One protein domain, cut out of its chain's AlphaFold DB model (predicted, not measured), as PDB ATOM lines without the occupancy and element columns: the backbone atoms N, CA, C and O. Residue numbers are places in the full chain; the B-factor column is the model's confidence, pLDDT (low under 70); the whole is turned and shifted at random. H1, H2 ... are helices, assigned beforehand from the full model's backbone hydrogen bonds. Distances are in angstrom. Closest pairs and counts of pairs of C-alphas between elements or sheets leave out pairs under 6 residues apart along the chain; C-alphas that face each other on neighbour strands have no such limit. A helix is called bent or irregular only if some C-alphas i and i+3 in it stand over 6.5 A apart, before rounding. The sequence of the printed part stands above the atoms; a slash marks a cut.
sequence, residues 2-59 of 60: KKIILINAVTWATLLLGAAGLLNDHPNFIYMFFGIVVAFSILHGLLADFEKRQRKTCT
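Overview. This is residues 2 to 59 of the 60 residues of an uncharacterized protein of Aequorivita lutea (UniProt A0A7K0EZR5). A long helix, H2, and a shorter one, H1, make an open helical hairpin: the chain turns back in a tight link at residues 24 to 28, and from there the two helices spread apart as a narrow V. Their far parts stand free, residues 2 to 11 of H1 and residues 38 to 59, of which 38 to 57 belong to H2. The printed part has 58 residues with two named helices, H1 then H2, and no named strand; the class is all helix. It is only just loose, close to extended, with a radius of gyration of the C-alphas of 15.3 A, and its outline is a rod of 52 by 23 by 10 A.

Along the chain. H2, the longest helix, has residues 29 to 57 and measures 42.0 A from first to last C-alpha; C-alpha 29 is at (-36.070, 16.371, -3.209), and C-alpha 57 is at (-6.893, 35.943, -26.311). H1 has residues 2 to 23 and measures 31.4 A, beginning with C-alpha 2 at (-4.943, 22.471, -4.207). Neither helix is bent.

Arrangement. H1 and H2 form a helical hairpin and only just touch, with 3 pairs of C-alphas within 8 A. The closest C-alphas are those of Leu 23 and Phe 29, 5.9 A apart. H1 touches H2 with residues 19 to 23 alone, and H2 touches H1 with residues 29 to 33 alone. They run opposite ways at a shallow tilt of 24 degrees, and their centres are 15.3 A apart. In H1 every O i to N i+4 pair is within hydrogen-bond range; in H2 24 of 25 are.

Size, cuts and confidence. The two C-alphas farthest apart, those of Asp 25 and Thr 59, are 52.4 A from each other. The printed part has no cut, and the link from H1 to H2 is tight, with 5 residues. The mean pLDDT of the printed part is 76.0; residues 2 to 3, 23 to 24 and 54 to 59 of this model are under 70.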
ATOM      1  N   LYS A   2      -4.366  22.919  -5.506       54.59
ATOM      2  CA  LYS A   2      -4.943  22.471  -4.207       54.59
ATOM      3  C   LYS A   2      -6.086  23.349  -3.664       54.59
ATOM      4  O   LYS A   2      -7.095  22.820  -3.222       54.59
ATOM      5  N   LYS A   3      -5.956  24.680  -3.748       63.84
ATOM      6  CA  LYS A   3      -6.981  25.630  -3.266       63.84
ATOM      7  C   LYS A   3      -8.310  25.520  -4.029       63.84
ATOM      8  O   LYS A   3      -9.363  25.605  -3.418       63.84
ATOM      9  N   ILE A   4      -8.253  25.275  -5.339       72.50
ATOM     10  CA  ILE A   4      -9.439  25.163  -6.207       72.50
ATOM     11  C   ILE A   4     -10.207  23.874  -5.893       72.50
ATOM     12  O   ILE A   4     -11.426  23.894  -5.772       72.50
ATOM     13  N   ILE A   5      -9.485  22.769  -5.685       73.88
ATOM     14  CA  ILE A   5     -10.070  21.480  -5.288       73.88
ATOM     15  C   ILE A   5     -10.770  21.607  -3.929       73.88
ATOM     16  O   ILE A   5     -11.865  21.082  -3.749       73.88
ATOM     17  N   LEU A   6     -10.157  22.338  -2.994       75.56
ATOM     18  CA  LEU A   6     -10.701  22.542  -1.654       75.56
ATOM     19  C   LEU A   6     -11.964  23.413  -1.675       75.56
ATOM     20  O   LEU A   6     -12.946  23.065  -1.030       75.56
ATOM     21  N   ILE A   7     -11.974  24.486  -2.474       79.94
ATOM     22  CA  ILE A   7     -13.168  25.316  -2.689       79.94
ATOM     23  C   ILE A   7     -14.290  24.478  -3.311       79.94
ATOM     24  O   ILE A   7     -15.394  24.478  -2.781       79.94
ATOM     25  N   ASN A   8     -14.003  23.696  -4.356       80.19
ATOM     26  CA  ASN A   8     -14.997  22.825  -4.986       80.19
ATOM     27  C   ASN A   8     -15.591  21.818  -3.985       80.19
ATOM     28  O   ASN A   8     -16.807  21.685  -3.895       80.19
ATOM     29  N   ALA A   9     -14.753  21.145  -3.192       79.62
ATOM     30  CA  ALA A   9     -15.212  20.177  -2.198       79.62
ATOM     31  C   ALA A   9     -16.095  20.822  -1.115       79.62
ATOM     32  O   ALA A   9     -17.132  20.265  -0.760       79.62
ATOM     33  N   VAL A  10     -15.721  22.010  -0.628       85.94
ATOM     34  CA  VAL A  10     -16.515  22.766   0.354       85.94
ATOM     35  C   VAL A  10     -17.844  23.225  -0.247       85.94
ATOM     36  O   VAL A  10     -18.875  23.105   0.410       85.94
ATOM     37  N   THR A  11     -17.858  23.693  -1.497       83.19
ATOM     38  CA  THR A  11     -19.096  24.066  -2.194       83.19
ATOM     39  C   THR A  11     -20.044  22.874  -2.306       83.19
ATOM     40  O   THR A  11     -21.205  23.001  -1.926       83.19
ATOM     41  N   TRP A  12     -19.556  21.705  -2.737       83.06
ATOM     42  CA  TRP A  12     -20.363  20.482  -2.814       83.06
ATOM     43  C   TRP A  12     -20.869  20.016  -1.446       83.06
ATOM     44  O   TRP A  12     -22.032  19.636  -1.331       83.06
ATOM     45  N   ALA A  13     -20.036  20.089  -0.405       83.19
ATOM     46  CA  ALA A  13     -20.428  19.722   0.954       83.19
ATOM     47  C   ALA A  13     -21.554  20.621   1.487       83.19
ATOM     48  O   ALA A  13     -22.556  20.109   1.982       83.19
ATOM     49  N   THR A  14     -21.432  21.942   1.336       85.00
ATOM     50  CA  THR A  14     -22.468  22.902   1.752       85.00
ATOM     51  C   THR A  14     -23.758  22.716   0.961       85.00
ATOM     52  O   THR A  14     -24.843  22.808   1.527       85.00
ATOM     53  N   LEU A  15     -23.658  22.419  -0.337       82.31
ATOM     54  CA  LEU A  15     -24.819  22.208  -1.196       82.31
ATOM     55  C   LEU A  15     -25.566  20.923  -0.810       82.31
ATOM     56  O   LEU A  15     -26.784  20.953  -0.659       82.31
ATOM     57  N   LEU A  16     -24.843  19.827  -0.565       81.56
ATOM     58  CA  LEU A  16     -25.407  18.564  -0.079       81.56
ATOM     59  C   LEU A  16     -26.040  18.707   1.309       81.56
ATOM     60  O   LEU A  16     -27.149  18.224   1.519       81.56
ATOM     61  N   LEU A  17     -25.371  19.395   2.239       82.88
ATOM     62  CA  LEU A  17     -25.893  19.660   3.584       82.88
ATOM     63  C   LEU A  17     -27.129  20.560   3.557       82.88
ATOM     64  O   LEU A  17     -28.102  20.272   4.246       82.88
ATOM     65  N   GLY A  18     -27.113  21.624   2.753       80.25
ATOM     66  CA  GLY A  18     -28.256  22.519   2.593       80.25
ATOM     67  C   GLY A  18     -29.445  21.803   1.962       80.25
ATOM     68  O   GLY A  18     -30.562  21.908   2.456       80.25
ATOM     69  N   ALA A  19     -29.200  21.007   0.923       74.44
ATOM     70  CA  ALA A  19     -30.230  20.202   0.286       74.44
ATOM     71  C   ALA A  19     -30.820  19.173   1.278       74.44
ATOM     72  O   ALA A  19     -32.037  19.111   1.440       74.44
ATOM     73  N   ALA A  20     -29.977  18.426   1.996       75.69
ATOM     74  CA  ALA A  20     -30.414  17.420   2.964       75.69
ATOM     75  C   ALA A  20     -31.119  18.020   4.193       75.69
ATOM     76  O   ALA A  20     -32.048  17.415   4.713       75.69
ATOM     77  N   GLY A  21     -30.693  19.193   4.665       75.06
ATOM     78  CA  GLY A  21     -31.284  19.851   5.831       75.06
ATOM     79  C   GLY A  21     -32.596  20.573   5.528       75.06
ATOM     80  O   GLY A  21     -33.503  20.554   6.353       75.06
ATOM     81  N   LEU A  22     -32.712  21.202   4.353       70.69
ATOM     82  CA  LEU A  22     -33.858  22.053   4.019       70.69
ATOM     83  C   LEU A  22     -34.996  21.300   3.312       70.69
ATOM     84  O   LEU A  22     -36.132  21.761   3.346       70.69
ATOM     85  N   LEU A  23     -34.706  20.174   2.650       69.69
ATOM     86  CA  LEU A  23     -35.665  19.483   1.777       69.69
ATOM     87  C   LEU A  23     -35.913  18.003   2.105       69.69
ATOM     88  O   LEU A  23     -36.593  17.334   1.328       69.69
ATOM     89  N   ASN A  24     -35.422  17.490   3.236       66.62
ATOM     90  CA  ASN A  24     -35.555  16.068   3.592       66.62
ATOM     91  C   ASN A  24     -37.009  15.552   3.551       66.62
ATOM     92  O   ASN A  24     -37.253  14.409   3.185       66.62
ATOM     93  N   ASP A  25     -37.975  16.416   3.872       71.81
ATOM     94  CA  ASP A  25     -39.403  16.074   3.928       71.81
ATOM     95  C   ASP A  25     -40.154  16.257   2.597       71.81
ATOM     96  O   ASP A  25     -41.334  15.920   2.488       71.81
ATOM     97  N   HIS A  26     -39.512  16.803   1.558       72.75
ATOM     98  CA  HIS A  26     -40.207  17.100   0.307       72.75
ATOM     99  C   HIS A  26     -40.097  15.919  -0.673       72.75
ATOM    100  O   HIS A  26     -38.989  15.575  -1.090       72.75
ATOM    101  N   PRO A  27     -41.213  15.351  -1.175       77.38
ATOM    102  CA  PRO A  27     -41.184  14.194  -2.084       77.38
ATOM    103  C   PRO A  27     -40.452  14.467  -3.410       77.38
ATOM    104  O   PRO A  27     -40.051  13.541  -4.110       77.38
ATOM    105  N   ASN A  28     -40.237  15.743  -3.742       74.81
ATOM    106  CA  ASN A  28     -39.514  16.185  -4.932       74.81
ATOM    107  C   ASN A  28     -38.023  16.471  -4.706       74.81
ATOM    108  O   ASN A  28     -37.357  16.971  -5.615       74.81
ATOM    109  N   PHE A  29     -37.477  16.144  -3.534       74.50
ATOM    110  CA  PHE A  29     -36.070  16.371  -3.209       74.50
ATOM    111  C   PHE A  29     -35.111  15.786  -4.252       74.50
ATOM    112  O   PHE A  29     -34.207  16.480  -4.714       74.50
ATOM    113  N   ILE A  30     -35.355  14.546  -4.688       76.12
ATOM    114  CA  ILE A  30     -34.534  13.861  -5.697       76.12
ATOM    115  C   ILE A  30     -34.502  14.647  -7.013       76.12
ATOM    116  O   ILE A  30     -33.431  14.846  -7.582       76.12
ATOM    117  N   TYR A  31     -35.651  15.145  -7.474       79.75
ATOM    118  CA  TYR A  31     -35.740  15.910  -8.719       79.75
ATOM    119  C   TYR A  31     -35.052  17.271  -8.607       79.75
ATOM    120  O   TYR A  31     -34.352  17.681  -9.534       79.75
ATOM    121  N   MET A  32     -35.191  17.958  -7.467       77.69
ATOM    122  CA  MET A  32     -34.513  19.237  -7.244       77.69
ATOM    123  C   MET A  32     -32.996  19.056  -7.149       77.69
ATOM    124  O   MET A  32     -32.243  19.804  -7.772       77.69
ATOM    125  N   PHE A  33     -32.545  18.035  -6.419       79.31
ATOM    126  CA  PHE A  33     -31.133  17.701  -6.289       79.31
ATOM    127  C   PHE A  33     -30.514  17.388  -7.656       79.31
ATOM    128  O   PHE A  33     -29.493  17.969  -8.024       79.31
ATOM    129  N   PHE A  34     -31.175  16.545  -8.452       81.44
ATOM    130  CA  PHE A  34     -30.716  16.215  -9.799       81.44
ATOM    131  C   PHE A  34     -30.693  17.447 -10.716       81.44
ATOM    132  O   PHE A  34     -29.728  17.654 -11.450       81.44
ATOM    133  N   GLY A  35     -31.708  18.313 -10.628       83.75
ATOM    134  CA  GLY A  35     -31.753  19.580 -11.360       83.75
ATOM    135  C   GLY A  35     -30.572  20.496 -11.035       83.75
ATOM    136  O   GLY A  35     -29.950  21.044 -11.946       83.75
ATOM    137  N   ILE A  36     -30.202  20.607  -9.755       83.19
ATOM    138  CA  ILE A  36     -29.041  21.401  -9.336       83.19
ATOM    139  C   ILE A  36     -27.742  20.796  -9.872       83.19
ATOM    140  O   ILE A  36     -26.919  21.531 -10.410       83.19
ATOM    141  N   VAL A  37     -27.566  19.473  -9.793       83.62
ATOM    142  CA  VAL A  37     -26.371  18.785 -10.318       83.62
ATOM    143  C   VAL A  37     -26.196  19.031 -11.821       83.62
ATOM    144  O   VAL A  37     -25.088  19.331 -12.279       83.62
ATOM    145  N   VAL A  38     -27.283  18.948 -12.593       86.88
ATOM    146  CA  VAL A  38     -27.265  19.209 -14.040       86.88
ATOM    147  C   VAL A  38     -26.932  20.673 -14.323       86.88
ATOM    148  O   VAL A  38     -26.027  20.948 -15.110       86.88
ATOM    149  N   ALA A  39     -27.596  21.614 -13.647       84.06
ATOM    150  CA  ALA A  39     -27.331  23.041 -13.815       84.06
ATOM    151  C   ALA A  39     -25.870  23.392 -13.489       84.06
ATOM    152  O   ALA A  39     -25.223  24.107 -14.253       84.06
ATOM    153  N   PHE A  40     -25.323  22.835 -12.404       82.75
ATOM    154  CA  PHE A  40     -23.932  23.055 -12.003       82.75
ATOM    155  C   PHE A  40     -22.941  22.486 -13.021       82.75
ATOM    156  O   PHE A  40     -21.937  23.129 -13.321       82.75
ATOM    157  N   SER A  41     -23.236  21.313 -13.588       84.19
ATOM    158  CA  SER A  41     -22.404  20.688 -14.623       84.19
ATOM    159  C   SER A  41     -22.346  21.538 -15.893       84.19
ATOM    160  O   SER A  41     -21.268  21.738 -16.452       84.19
ATOM    161  N   ILE A  42     -23.488  22.096 -16.312       86.12
ATOM    162  CA  ILE A  42     -23.557  23.020 -17.451       86.12
ATOM    163  C   ILE A  42     -22.756  24.288 -17.148       86.12
ATOM    164  O   ILE A  42     -21.930  24.697 -17.964       86.12
ATOM    165  N   LEU A  43     -22.950  24.885 -15.967       84.06
ATOM    166  CA  LEU A  43     -22.256  26.111 -15.574       84.06
ATOM    167  C   LEU A  43     -20.735  25.912 -15.520       84.06
ATOM    168  O   LEU A  43     -19.994  26.751 -16.020       84.06
ATOM    169  N   HIS A  44     -20.272  24.790 -14.961       81.12
ATOM    170  CA  HIS A  44     -18.855  24.430 -14.917       81.12
ATOM    171  C   HIS A  44     -18.272  24.202 -16.312       81.12
ATOM    172  O   HIS A  44     -17.166  24.663 -16.585       81.12
ATOM    173  N   GLY A  45     -19.005  23.525 -17.202       82.12
ATOM    174  CA  GLY A  45     -18.597  23.359 -18.596       82.12
ATOM    175  C   GLY A  45     -18.466  24.702 -19.317       82.12
ATOM    176  O   GLY A  45     -17.472  24.938 -20.003       82.12
ATOM    177  N   LEU A  46     -19.423  25.611 -19.098       83.25
ATOM    178  CA  LEU A  46     -19.403  26.956 -19.669       83.25
ATOM    179  C   LEU A  46     -18.235  27.789 -19.120       83.25
ATOM    180  O   LEU A  46     -17.516  28.410 -19.897       83.25
ATOM    181  N   LEU A  47     -18.018  27.776 -17.799       80.69
ATOM    182  CA  LEU A  47     -16.900  28.470 -17.152       80.69
ATOM    183  C   LEU A  47     -15.552  27.945 -17.651       80.69
ATOM    184  O   LEU A  47     -14.653  28.739 -17.915       80.69
ATOM    185  N   ALA A  48     -15.418  26.626 -17.806       80.50
ATOM    186  CA  ALA A  48     -14.204  26.011 -18.324       80.50
ATOM    187  C   ALA A  48     -13.939  26.425 -19.780       80.50
ATOM    188  O   ALA A  48     -12.792  26.707 -20.128       80.50
ATOM    189  N   ASP A  49     -14.974  26.513 -20.626       81.19
ATOM    190  CA  ASP A  49     -14.818  27.004 -22.003       81.19
ATOM    191  C   ASP A  49     -14.465  28.500 -22.035       81.19
ATOM    192  O   ASP A  49     -13.577  28.912 -22.786       81.19
ATOM    193  N   PHE A  50     -15.076  29.310 -21.162       78.75
ATOM    194  CA  PHE A  50     -14.747  30.729 -20.996       78.75
ATOM    195  C   PHE A  50     -13.302  30.947 -20.534       78.75
ATOM    196  O   PHE A  50     -12.598  31.768 -21.123       78.75
ATOM    197  N   GLU A  51     -12.828  30.198 -19.534       75.94
ATOM    198  CA  GLU A  51     -11.435  30.253 -19.072       75.94
ATOM    199  C   GLU A  51     -10.472  29.871 -20.208       75.94
ATOM    200  O   GLU A  51      -9.451  30.528 -20.439       75.94
ATOM    201  N   LYS A  52     -10.822  28.834 -20.979       72.12
ATOM    202  CA  LYS A  52     -10.019  28.354 -22.107       72.12
ATOM    203  C   LYS A  52      -9.961  29.367 -23.253       72.12
ATOM    204  O   LYS A  52      -8.921  29.479 -23.902       72.12
ATOM    205  N   ARG A  53     -11.040  30.119 -23.492       71.12
ATOM    206  CA  ARG A  53     -11.079  31.228 -24.462       71.12
ATOM    207  C   ARG A  53     -10.289  32.443 -23.979       71.12
ATOM    208  O   ARG A  53      -9.481  32.949 -24.748       71.12
ATOM    209  N   GLN A  54     -10.434  32.836 -22.714       62.47
ATOM    210  CA  GLN A  54      -9.676  33.936 -22.098       62.47
ATOM    211  C   GLN A  54      -8.158  33.710 -22.162       62.47
ATOM    212  O   GLN A  54      -7.412  34.629 -22.491       62.47
ATOM    213  N   ARG A  55      -7.687  32.473 -21.937       59.66
ATOM    214  CA  ARG A  55      -6.263  32.125 -22.111       59.66
ATOM    215  C   ARG A  55      -5.756  32.291 -23.544       59.66
ATOM    216  O   ARG A  55      -4.580  32.591 -23.718       59.66
ATOM    217  N   LYS A  56      -6.597  32.066 -24.559       58.03
ATOM    218  CA  LYS A  56      -6.189  32.170 -25.970       58.03
ATOM    219  C   LYS A  56      -6.057  33.619 -26.435       58.03
ATOM    220  O   LYS A  56      -5.151  33.910 -27.199       58.03
ATOM    221  N   THR A  57      -6.895  34.519 -25.932       56.28
ATOM    222  CA  THR A  57      -6.893  35.943 -26.311       56.28
ATOM    223  C   THR A  57      -5.765  36.779 -25.697       56.28
ATOM    224  O   THR A  57      -5.530  37.881 -26.164       56.28
ATOM    225  N   CYS A  58      -5.044  36.288 -24.682       54.44
ATOM    226  CA  CYS A  58      -3.860  36.979 -24.135       54.44
ATOM    227  C   CYS A  58      -2.532  36.526 -24.774       54.44
ATOM    228  O   CYS A  58      -1.472  36.800 -24.217       54.44
ATOM    229  N   THR A  59      -2.583  35.801 -25.897       49.06
ATOM    230  CA  THR A  59      -1.387  35.335 -26.628       49.06
ATOM    231  C   THR A  59      -1.355  35.828 -28.083       49.06
ATOM    232  O   THR A  59      -0.682  35.219 -28.911       49.06
TER     233      THR A  59